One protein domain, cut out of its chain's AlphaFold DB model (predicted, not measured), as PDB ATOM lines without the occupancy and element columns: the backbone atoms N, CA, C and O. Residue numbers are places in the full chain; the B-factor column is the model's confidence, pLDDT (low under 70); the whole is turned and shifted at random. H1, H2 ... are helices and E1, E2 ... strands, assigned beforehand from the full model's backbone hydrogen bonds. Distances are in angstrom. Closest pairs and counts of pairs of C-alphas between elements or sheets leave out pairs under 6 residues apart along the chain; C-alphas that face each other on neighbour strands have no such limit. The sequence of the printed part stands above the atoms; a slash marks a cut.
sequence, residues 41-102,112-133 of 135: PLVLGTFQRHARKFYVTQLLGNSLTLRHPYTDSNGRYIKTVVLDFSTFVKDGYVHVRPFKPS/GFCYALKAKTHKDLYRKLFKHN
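AT A GLANCE: This is residues 41 to 102 and 112 to 133 of the 135 residues of an uncharacterized protein of Muricauda sp. NH166 (UniProt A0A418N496). A strongly twisted sheet of five strands forms a wall, with H1 and H3 packed over one face as a second layer and no helix over the other. The short helix H2, near one end of the long axis, and the loop of residues 68 to 79, toward the other, make much of the length. The printed part has 84 residues, in the order H1 E1 E2 E3 H2 E4 E5 H3; the sheet order is E1 - E2 - E3 - E4 - E5, all antiparallel, and the class is mixed. It is compact, with a radius of gyration of the C-alphas of 12.5 A and spans of 41 by 27 by 26 A.

IN THESE COORDINATES: The strands are E1, residues 56 to 60, 13.6 A; E2, 63 to 67, 13.0 A; E3, 80 to 84, 13.4 A; E4, 93 to 98, 16.2 A; and E5, 115 to 118, 9.5 A. H1, residues 44 to 51, 10.2 A, begins at C-alpha 44 (145.996, 161.018, 121.733). H2 is residues 88 to 91, 5.5 A. H3, residues 122 to 131, 14.4 A, ends at C-alpha 131 (160.731, 154.735, 134.214).

HOW THE PARTS SIT: E1, E2 and E3 form a meander, each strand the antiparallel neighbour of the one before, with hairpins E1 and E2, E2 and E3. N 58 and O 65 are 3.0 A apart, N 64 and O 83 2.8 A, N 84 and O 95 2.8 A, and N 94 and O 117 2.9 A, within hydrogen-bond range. H1 runs along E2 at a height over the sheet of 9.4 A. H3, on the same face at 9.8 A, runs slantwise to E4, at 42 degrees on the local plane. H1 and H3 are close but not clearly touching, the C-alphas of Phe 47 and His 122 being 6.3 A apart. H2 only grazes the sheet. In H1 and H3 every O i to N i+4 pair is within hydrogen-bond range; H2 is too short for one.

THE WHOLE: The outline is only just elongated; the C-alphas farthest apart, of Ser 73 and Lys 90, are 41.8 A apart. Residues 103 to 111 are not printed, a gap of 14.9 A between C-alphas 102 and 112. The link E2 to E3 is long, with 12 residues. The pLDDT is under 70 at residues 75, 100 to 102 and 112 to 114.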
ATOM      1  N   PRO A  41     148.205 169.009 128.347       94.12
ATOM      2  CA  PRO A  41     147.218 167.965 128.618       94.12
ATOM      3  C   PRO A  41     147.366 166.793 127.654       94.12
ATOM      4  O   PRO A  41     147.525 167.014 126.456       94.12
ATOM      5  N   LEU A  42     147.328 165.564 128.168       94.75
ATOM      6  CA  LEU A  42     147.498 164.372 127.344       94.75
ATOM      7  C   LEU A  42     146.293 164.180 126.410       94.75
ATOM      8  O   LEU A  42     145.184 163.912 126.857       94.75
ATOM      9  N   VAL A  43     146.531 164.286 125.103       94.38
ATOM     10  CA  VAL A  43     145.529 164.057 124.053       94.38
ATOM     11  C   VAL A  43     146.140 163.151 122.993       94.38
ATOM     12  O   VAL A  43     147.203 163.461 122.464       94.38
ATOM     13  N   LEU A  44     145.467 162.053 122.636       94.06
ATOM     14  CA  LEU A  44     145.996 161.018 121.733       94.06
ATOM     15  C   LEU A  44     146.553 161.573 120.410       94.06
ATOM     16  O   LEU A  44     147.691 161.279 120.042       94.06
ATOM     17  N   GLY A  45     145.785 162.409 119.706       94.00
ATOM     18  CA  GLY A  45     146.215 162.981 118.424       94.00
ATOM     19  C   GLY A  45     147.440 163.895 118.557       94.00
ATOM     20  O   GLY A  45     148.376 163.825 117.754       94.00
ATOM     21  N   THR A  46     147.473 164.713 119.610       93.88
ATOM     22  CA  THR A  46     148.608 165.590 119.928       93.88
ATOM     23  C   THR A  46     149.833 164.764 120.314       93.88
ATOM     24  O   THR A  46     150.917 164.977 119.767       93.88
ATOM     25  N   PHE A  47     149.656 163.753 121.166       94.88
ATOM     26  CA  PHE A  47     150.704 162.821 121.559       94.88
ATOM     27  C   PHE A  47     151.313 162.110 120.348       94.88
ATOM     28  O   PHE A  47     152.532 162.121 120.194       94.88
ATOM     29  N   GLN A  48     150.489 161.570 119.441       95.19
ATOM     30  CA  GLN A  48     150.960 160.946 118.202       95.19
ATOM     31  C   GLN A  48     151.796 161.925 117.369       95.19
ATOM     32  O   GLN A  48     152.862 161.556 116.873       95.19
ATOM     33  N   ARG A  49     151.336 163.172 117.210       93.00
ATOM     34  CA  ARG A  49     152.063 164.198 116.448       93.00
ATOM     35  C   ARG A  49     153.447 164.465 117.044       93.00
ATOM     36  O   ARG A  49     154.414 164.552 116.291       93.00
ATOM     37  N   HIS A  50     153.556 164.541 118.370       91.38
ATOM     38  CA  HIS A  50     154.847 164.651 119.052       91.38
ATOM     39  C   HIS A  50     155.697 163.386 118.874       91.38
ATOM     40  O   HIS A  50     156.864 163.485 118.505       91.38
ATOM     41  N   ALA A  51     155.104 162.208 119.070       92.56
ATOM     42  CA  ALA A  51     155.794 160.925 118.985       92.56
ATOM     43  C   ALA A  51     156.386 160.661 117.593       92.56
ATOM     44  O   ALA A  51     157.462 160.081 117.493       92.56
ATOM     45  N   ARG A  52     155.747 161.134 116.513       91.94
ATOM     46  CA  ARG A  52     156.232 160.974 115.126       91.94
ATOM     47  C   ARG A  52     157.635 161.526 114.878       91.94
ATOM     48  O   ARG A  52     158.301 161.019 113.972       91.94
ATOM     49  N   LYS A  53     158.068 162.526 115.657       90.12
ATOM     50  CA  LYS A  53     159.416 163.112 115.572       90.12
ATOM     51  C   LYS A  53     160.505 162.124 115.988       90.12
ATOM     52  O   LYS A  53     161.602 162.170 115.444       90.12
ATOM     53  N   PHE A  54     160.175 161.221 116.910       91.38
ATOM     54  CA  PHE A  54     161.139 160.329 117.550       91.38
ATOM     55  C   PHE A  54     160.928 158.850 117.209       91.38
ATOM     56  O   PHE A  54     161.873 158.073 117.178       91.38
ATOM     57  N   TYR A  55     159.693 158.456 116.899       91.31
ATOM     58  CA  TYR A  55     159.286 157.064 116.711       91.31
ATOM     59  C   TYR A  55     158.559 156.862 115.389       91.31
ATOM     60  O   TYR A  55     157.917 157.772 114.853       91.31
ATOM     61  N   VAL A  56     158.598 155.644 114.857       90.12
ATOM     62  CA  VAL A  56     157.664 155.223 113.808       90.12
ATOM     63  C   VAL A  56     156.331 154.899 114.479       90.12
ATOM     64  O   VAL A  56     156.227 153.972 115.276       90.12
ATOM     65  N   THR A  57     155.304 155.695 114.186       92.44
ATOM     66  CA  THR A  57     153.999 155.590 114.852       92.44
ATOM     67  C   THR A  57     152.950 154.978 113.936       92.44
ATOM     68  O   THR A  57     152.859 155.387 112.778       92.44
ATOM     69  N   GLN A  58     152.073 154.135 114.472       91.88
ATOM     70  CA  GLN A  58     150.863 153.676 113.784       91.88
ATOM     71  C   GLN A  58     149.662 153.807 114.717       91.88
ATOM     72  O   GLN A  58     149.712 153.319 115.839       91.88
ATOM     73  N   LEU A  59     148.603 154.476 114.261       93.75
ATOM     74  CA  LEU A  59     147.363 154.643 115.017       93.75
ATOM     75  C   LEU A  59     146.289 153.721 114.431       93.75
ATOM     76  O   LEU A  59     146.069 153.745 113.223       93.75
ATOM     77  N   LEU A  60     145.647 152.925 115.283       91.44
ATOM     78  CA  LEU A  60     144.539 152.029 114.956       91.44
ATOM     79  C   LEU A  60     143.446 152.218 116.013       91.44
ATOM     80  O   LEU A  60     143.597 151.779 117.154       91.44
ATOM     81  N   GLY A  61     142.366 152.916 115.653       92.38
ATOM     82  CA  GLY A  61     141.351 153.342 116.621       92.38
ATOM     83  C   GLY A  61     141.984 154.146 117.764       92.38
ATOM     84  O   GLY A  61     142.694 155.119 117.520       92.38
ATOM     85  N   ASN A  62     141.784 153.687 119.001       93.50
ATOM     86  CA  ASN A  62     142.350 154.301 120.210       93.50
ATOM     87  C   ASN A  62     143.737 153.751 120.591       93.50
ATOM     88  O   ASN A  62     144.288 154.123 121.624       93.50
ATOM     89  N   SER A  63     144.307 152.855 119.783       93.31
ATOM     90  CA  SER A  63     145.610 152.245 120.036       93.31
ATOM     91  C   SER A  63     146.703 152.868 119.174       93.31
ATOM     92  O   SER A  63     146.635 152.871 117.946       93.31
ATOM     93  N   LEU A  64     147.752 153.357 119.823       94.88
ATOM     94  CA  LEU A  64     148.939 153.924 119.209       94.88
ATOM     95  C   LEU A  64     150.130 152.989 119.410       94.88
ATOM     96  O   LEU A  64     150.581 152.761 120.526       94.88
ATOM     97  N   THR A  65     150.687 152.490 118.315       92.56
ATOM     98  CA  THR A  65     151.943 151.738 118.323       92.56
ATOM     99  C   THR A  65     153.117 152.698 118.167       92.56
ATOM    100  O   THR A  65     153.138 153.493 117.223       92.56
ATOM    101  N   LEU A  66     154.093 152.605 119.066       92.06
ATOM    102  CA  LEU A  66     155.375 153.299 119.025       92.06
ATOM    103  C   LEU A  66     156.473 152.288 118.703       92.06
ATOM    104  O   LEU A  66     156.737 151.385 119.494       92.06
ATOM    105  N   ARG A  67     157.104 152.439 117.540       89.06
ATOM    106  CA  ARG A  67     158.256 151.639 117.115       89.06
ATOM    107  C   ARG A  67     159.508 152.492 117.175       89.06
ATOM    108  O   ARG A  67     159.492 153.653 116.753       89.06
ATOM    109  N   HIS A  68     160.580 151.904 117.681       87.38
ATOM    110  CA  HIS A  68     161.900 152.515 117.707       87.38
ATOM    111  C   HIS A  68     162.288 153.041 116.307       87.38
ATOM    112  O   HIS A  68     161.908 152.430 115.312       87.38
ATOM    113  N   PRO A  69     162.992 154.178 116.169       85.00
ATOM    114  CA  PRO A  69     163.353 154.698 114.847       85.00
ATOM    115  C   PRO A  69     164.370 153.815 114.108       85.00
ATOM    116  O   PRO A  69     164.397 153.835 112.880       85.00
ATOM    117  N   TYR A  70     165.169 153.035 114.841       84.06
ATOM    118  CA  TYR A  70     166.167 152.119 114.281       84.06
ATOM    119  C   TYR A  70     165.725 150.657 114.310       84.06
ATOM    120  O   TYR A  70     164.981 150.231 115.203       84.06
ATOM    121  N   THR A  71     166.242 149.911 113.337       81.50
ATOM    122  CA  THR A  71     166.036 148.477 113.151       81.50
ATOM    123  C   THR A  71     167.354 147.718 113.265       81.50
ATOM    124  O   THR A  71     168.421 148.296 113.071       81.50
ATOM    125  N   ASP A  72     167.277 146.426 113.568       75.56
ATOM    126  CA  ASP A  72     168.407 145.505 113.441       75.56
ATOM    127  C   ASP A  72     168.766 145.231 111.962       75.56
ATOM    128  O   ASP A  72     168.139 145.757 111.033       75.56
ATOM    129  N   SER A  73     169.764 144.370 111.739       75.12
ATOM    130  CA  SER A  73     170.193 143.920 110.404       75.12
ATOM    131  C   SER A  73     169.097 143.203 109.607       75.12
ATOM    132  O   SER A  73     169.198 143.100 108.389       75.12
ATOM    133  N   ASN A  74     168.043 142.729 110.277       70.56
ATOM    134  CA  ASN A  74     166.913 142.016 109.688       70.56
ATOM    135  C   ASN A  74     165.689 142.928 109.482       70.56
ATOM    136  O   ASN A  74     164.598 142.436 109.188       70.56
ATOM    137  N   GLY A  75     165.831 144.247 109.671       69.56
ATOM    138  CA  GLY A  75     164.746 145.220 109.510       69.56
ATOM    139  C   GLY A  75     163.718 145.222 110.649       69.56
ATOM    140  O   GLY A  75     162.646 145.814 110.516       69.56
ATOM    141  N   ARG A  76     164.020 144.582 111.782       73.06
ATOM    142  CA  ARG A  76     163.140 144.488 112.953       73.06
ATOM    143  C   ARG A  76     163.393 145.661 113.882       73.06
ATOM    144  O   ARG A  76     164.533 145.965 114.220       73.06
ATOM    145  N   TYR A  77     162.329 146.320 114.326       79.69
ATOM    146  CA  TYR A  77     162.446 147.435 115.261       79.69
ATOM    147  C   TYR A  77     162.979 146.970 116.615       79.69
ATOM    148  O   TYR A  77     162.452 146.021 117.188       79.69
ATOM    149  N   ILE A  78     163.974 147.691 117.139       78.56
ATOM    150  CA  ILE A  78     164.664 147.351 118.397       78.56
ATOM    151  C   ILE A  78     163.678 147.235 119.567       78.56
ATOM    152  O   ILE A  78     163.809 146.366 120.423       78.56
ATOM    153  N   LYS A  79     162.669 148.109 119.593       80.94
ATOM    154  CA  LYS A  79     161.644 148.152 120.634       80.94
ATOM    155  C   LYS A  79     160.317 148.581 120.036       80.94
ATOM    156  O   LYS A  79     160.271 149.529 119.248       80.94
ATOM    157  N   THR A  80     159.245 147.896 120.413       86.06
ATOM    158  CA  THR A  80     157.890 148.286 120.025       86.06
ATOM    159  C   THR A  80     156.953 148.198 121.217       86.06
ATOM    160  O   THR A  80     156.936 147.205 121.941       86.06
ATOM    161  N   VAL A  81     156.154 149.243 121.405       88.38
ATOM    162  CA  VAL A  81     155.158 149.333 122.472       88.38
ATOM    163  C   VAL A  81     153.823 149.762 121.890       88.38
ATOM    164  O   VAL A  81     153.768 150.614 121.003       88.38
ATOM    165  N   VAL A  82     152.737 149.184 122.398       91.44
ATOM    166  CA  VAL A  82     151.374 149.590 122.057       91.44
ATOM    167  C   VAL A  82     150.770 150.323 123.247       91.44
ATOM    168  O   VAL A  82     150.764 149.812 124.360       91.44
ATOM    169  N   LEU A  83     150.252 151.520 123.005       93.75
ATOM    170  CA  LEU A  83     149.558 152.349 123.980       93.75
ATOM    171  C   LEU A  83     148.082 152.407 123.607       93.75
ATOM    172  O   LEU A  83     147.739 152.895 122.536       93.75
ATOM    173  N   ASP A  84     147.212 151.916 124.472       93.56
ATOM    174  CA  ASP A  84     145.769 151.917 124.282       93.56
ATOM    175  C   ASP A  84     145.123 153.000 125.155       93.56
ATOM    176  O   ASP A  84     145.264 153.007 126.378       93.56
ATOM    177  N   PHE A  85     144.445 153.936 124.495       94.56
ATOM    178  CA  PHE A  85     143.777 155.092 125.088       94.56
ATOM    179  C   PHE A  85     142.255 154.900 125.195       94.56
ATOM    180  O   PHE A  85     141.539 155.864 125.455       94.56
ATOM    181  N   SER A  86     141.736 153.688 124.973       92.31
ATOM    182  CA  SER A  86     140.292 153.399 124.980       92.31
ATOM    183  C   SER A  86     139.577 153.810 126.270       92.31
ATOM    184  O   SER A  86     138.453 154.305 126.207       92.31
ATOM    185  N   THR A  87     140.224 153.660 127.422       91.25
ATOM    186  CA  THR A  87     139.676 154.020 128.739       91.25
ATOM    187  C   THR A  87     140.098 155.409 129.216       91.25
ATOM    188  O   THR A  87     139.477 155.954 130.126       91.25
ATOM    189  N   PHE A  88     141.062 156.048 128.543       92.50
ATOM    190  CA  PHE A  88     141.708 157.278 129.006       92.50
ATOM    191  C   PHE A  88     140.728 158.417 129.311       92.50
ATOM    192  O   PHE A  88     140.884 159.116 130.307       92.50
ATOM    193  N   VAL A  89     139.698 158.600 128.482       89.25
ATOM    194  CA  VAL A  89     138.687 159.653 128.687       89.25
ATOM    195  C   VAL A  89     137.847 159.400 129.946       89.25
ATOM    196  O   VAL A  89     137.390 160.347 130.578       89.25
ATOM    197  N   LYS A  90     137.658 158.131 130.324       89.25
ATOM    198  CA  LYS A  90     136.842 157.720 131.470       89.25
ATOM    199  C   LYS A  90     137.616 157.793 132.786       89.25
ATOM    200  O   LYS A  90     137.066 158.251 133.781       89.25
ATOM    201  N   ASP A  91     138.859 157.313 132.811       90.56
ATOM    202  CA  ASP A  91     139.607 157.088 134.058       90.56
ATOM    203  C   ASP A  91     141.031 157.682 134.076       90.56
ATOM    204  O   ASP A  91     141.695 157.693 135.120       90.56
ATOM    205  N   GLY A  92     141.497 158.236 132.954       90.62
ATOM    206  CA  GLY A  92     142.829 158.824 132.813       90.62
ATOM    207  C   GLY A  92     143.963 157.803 132.688       90.62
ATOM    208  O   GLY A  92     145.128 158.177 132.876       90.62
ATOM    209  N   TYR A  93     143.658 156.533 132.400       93.50
ATOM    210  CA  TYR A  93     144.658 155.485 132.210       93.50
ATOM    211  C   TYR A  93     144.968 155.227 130.735       93.50
ATOM    212  O   TYR A  93     144.104 155.235 129.864       93.50
ATOM    213  N   VAL A  94     146.249 154.985 130.467       93.81
ATOM    214  CA  VAL A  94     146.748 154.471 129.192       93.81
ATOM    215  C   VAL A  94     147.239 153.052 129.432       93.81
ATOM    216  O   VAL A  94     148.141 152.834 130.245       93.81
ATOM    217  N   HIS A  95     146.660 152.086 128.727       92.56
ATOM    218  CA  HIS A  95     147.064 150.691 128.838       92.56
ATOM    219  C   HIS A  95     148.232 150.412 127.897       92.56
ATOM    220  O   HIS A  95     148.121 150.504 126.676       92.56
ATOM    221  N   VAL A  96     149.371 150.058 128.469       90.06
ATOM    222  CA  VAL A  96     150.559 149.638 127.739       90.06
ATOM    223  C   VAL A  96     150.470 148.141 127.509       90.06
ATOM    224  O   VAL A  96     150.401 147.369 128.465       90.06
ATOM    225  N   ARG A  97     150.504 147.738 126.242       85.56
ATOM    226  CA  ARG A  97     150.543 146.342 125.815       85.56
ATOM    227  C   ARG A  97     151.867 146.051 125.107       85.56
ATOM    228  O   ARG A  97     152.373 146.918 124.380       85.56
ATOM    229  N   PRO A  98     152.419 144.841 125.277       72.00
ATOM    230  CA  PRO A  98     153.591 144.436 124.531       72.00
ATOM    231  C   PRO A  98     153.178 144.247 123.070       72.00
ATOM    232  O   PRO A  98     152.064 143.807 122.765       72.00
ATOM    233  N   PHE A  99     154.067 144.597 122.148       72.19
ATOM    234  CA  PHE A  99     153.841 144.299 120.743       72.19
ATOM    235  C   PHE A  99     154.276 142.860 120.481       72.19
ATOM    236  O   PHE A  99     155.468 142.575 120.436       72.19
ATOM    237  N   LYS A 100     153.314 141.947 120.315       62.66
ATOM    238  CA  LYS A 100     153.613 140.575 119.891       62.66
ATOM    239  C   LYS A 100     153.843 140.559 118.373       62.66
ATOM    240  O   LYS A 100     152.887 140.832 117.642       62.66
ATOM    241  N   PRO A 101     155.056 140.258 117.873       57.66
ATOM    242  CA  PRO A 101     155.258 140.038 116.443       57.66
ATOM    243  C   PRO A 101     154.438 138.825 115.963       57.66
ATOM    244  O   PRO A 101     154.152 137.901 116.729       57.66
ATOM    245  N   SER A 102     154.027 138.816 114.694       51.25
ATOM    246  CA  SER A 102     153.271 137.699 114.117       51.25
ATOM    247  C   SER A 102     154.162 136.461 113.945       51.25
ATOM    248  O   SER A 102     155.062 136.465 113.115       51.25
ATOM    249  N   GLY A 112     155.860 139.865 128.604       56.62
ATOM    250  CA  GLY A 112     154.410 140.039 128.750       56.62
ATOM    251  C   GLY A 112     153.972 140.984 129.875       56.62
ATOM    252  O   GLY A 112     153.353 140.548 130.837       56.62
ATOM    253  N   PHE A 113     154.247 142.276 129.751       60.97
ATOM    254  CA  PHE A 113     153.824 143.294 130.687       60.97
ATOM    255  C   PHE A 113     152.554 143.973 130.190       60.97
ATOM    256  O   PHE A 113     152.458 144.406 129.046       60.97
ATOM    257  N   CYS A 114     151.569 144.092 131.070       67.38
ATOM    258  CA  CYS A 114     150.396 144.917 130.839       67.38
ATOM    259  C   CYS A 114     150.376 145.972 131.941       67.38
ATOM    260  O   CYS A 114     150.144 145.645 133.102       67.38
ATOM    261  N   TYR A 115     150.680 147.223 131.596       77.62
ATOM    262  CA  TYR A 115     150.703 148.318 132.569       77.62
ATOM    263  C   TYR A 115     149.529 149.251 132.324       77.62
ATOM    264  O   TYR A 115     149.313 149.692 131.200       77.62
ATOM    265  N   ALA A 116     148.805 149.615 133.376       87.75
ATOM    266  CA  ALA A 116     147.891 150.747 133.335       87.75
ATOM    267  C   ALA A 116     148.631 151.979 133.867       87.75
ATOM    268  O   ALA A 116     148.909 152.092 135.060       87.75
ATOM    269  N   LEU A 117     148.982 152.906 132.978       91.56
ATOM    270  CA  LEU A 117     149.662 154.142 133.350       91.56
ATOM    271  C   LEU A 117     148.639 155.265 133.467       91.56
ATOM    272  O   LEU A 117     148.155 155.776 132.458       91.56
ATOM    273  N   LYS A 118     148.343 155.698 134.695       93.25
ATOM    274  CA  LYS A 118     147.615 156.956 134.900       93.25
ATOM    275  C   LYS A 118     148.491 158.091 134.399       93.25
ATOM    276  O   LYS A 118     149.614 158.200 134.881       93.25
ATOM    277  N   ALA A 119     148.031 158.944 133.493       91.81
ATOM    278  CA  ALA A 119     148.845 160.050 132.985       91.81
ATOM    279  C   ALA A 119     148.026 161.332 132.842       91.81
ATOM    280  O   ALA A 119     146.901 161.304 132.362       91.81
ATOM    281  N   LYS A 120     148.590 162.468 133.267       91.81
ATOM    282  CA  LYS A 120     147.907 163.774 133.165       91.81
ATOM    283  C   LYS A 120     148.375 164.589 131.960       91.81
ATOM    284  O   LYS A 120     147.576 165.245 131.295       91.81
ATOM    285  N   THR A 121     149.675 164.547 131.676       95.56
ATOM    286  CA  THR A 121     150.314 165.331 130.612       95.56
ATOM    287  C   THR A 121     151.096 164.431 129.662       95.56
ATOM    288  O   THR A 121     151.459 163.303 130.003       95.56
ATOM    289  N   HIS A 122     151.400 164.933 128.462       94.44
ATOM    290  CA  HIS A 122     152.272 164.224 127.518       94.44
ATOM    291  C   HIS A 122     153.642 163.898 128.132       94.44
ATOM    292  O   HIS A 122     154.168 162.799 127.955       94.44
ATOM    293  N   LYS A 123     154.202 164.852 128.881       94.88
ATOM    294  CA  LYS A 123     155.473 164.713 129.597       94.88
ATOM    295  C   LYS A 123     155.410 163.616 130.657       94.88
ATOM    296  O   LYS A 123     156.322 162.800 130.735       94.88
ATOM    297  N   ASP A 124     154.338 163.586 131.449       94.88
ATOM    298  CA  ASP A 124     154.114 162.576 132.487       94.88
ATOM    299  C   ASP A 124     154.038 161.160 131.896       94.88
ATOM    300  O   ASP A 124     154.697 160.246 132.396       94.88
ATOM    301  N   LEU A 125     153.333 160.990 130.770       94.69
ATOM    302  CA  LEU A 125     153.299 159.709 130.064       94.69
ATOM    303  C   LEU A 125     154.700 159.278 129.608       94.69
ATOM    304  O   LEU A 125     155.114 158.163 129.917       94.69
ATOM    305  N   TYR A 126     155.469 160.155 128.950       94.69
ATOM    306  CA  TYR A 126     156.842 159.828 128.542       94.69
ATOM    307  C   TYR A 126     157.741 159.474 129.730       94.69
ATOM    308  O   TYR A 126     158.461 158.481 129.672       94.69
ATOM    309  N   ARG A 127     157.677 160.238 130.830       94.56
ATOM    310  CA  ARG A 127     158.443 159.943 132.052       94.56
ATOM    311  C   ARG A 127     158.136 158.551 132.590       94.56
ATOM    312  O   ARG A 127     159.062 157.823 132.939       94.56
ATOM    313  N   LYS A 128     156.857 158.173 132.643       93.62
ATOM    314  CA  LYS A 128     156.429 156.842 133.093       93.62
ATOM    315  C   LYS A 128     156.924 155.753 132.151       93.62
ATOM    316  O   LYS A 128     157.490 154.771 132.618       93.62
ATOM    317  N   LEU A 129     156.802 155.954 130.843       91.06
ATOM    318  CA  LEU A 129     157.304 154.996 129.862       91.06
ATOM    319  C   LEU A 129     158.825 154.776 129.988       91.06
ATOM    320  O   LEU A 129     159.268 153.632 129.993       91.06
ATOM    321  N   PHE A 130     159.621 155.832 130.188       90.69
ATOM    322  CA  PHE A 130     161.055 155.685 130.475       90.69
ATOM    323  C   PHE A 130     161.329 155.003 131.821       90.69
ATOM    324  O   PHE A 130     162.195 154.138 131.894       90.69
ATOM    325  N   LYS A 131     160.582 155.347 132.880       90.81
ATOM    326  CA  LYS A 131     160.731 154.735 134.214       90.81
ATOM    327  C   LYS A 131     160.536 153.217 134.177       90.81
ATOM    328  O   LYS A 131     161.228 152.498 134.884       90.81
ATOM    329  N   HIS A 132     159.609 152.742 133.350       86.31
ATOM    330  CA  HIS A 132     159.342 151.316 133.153       86.31
ATOM    331  C   HIS A 132     160.228 150.673 132.075       86.31
ATOM    332  O   HIS A 132     159.977 149.538 131.684       86.31
ATOM    333  N   ASN A 133     161.241 151.392 131.577       83.56
ATOM    334  CA  ASN A 133     162.118 150.954 130.498       83.56
ATOM    335  C   ASN A 133     161.323 150.452 129.276       83.56
ATOM    336  O   ASN A 133     161.633 149.414 128.695       83.56
TER     337      ASN A 133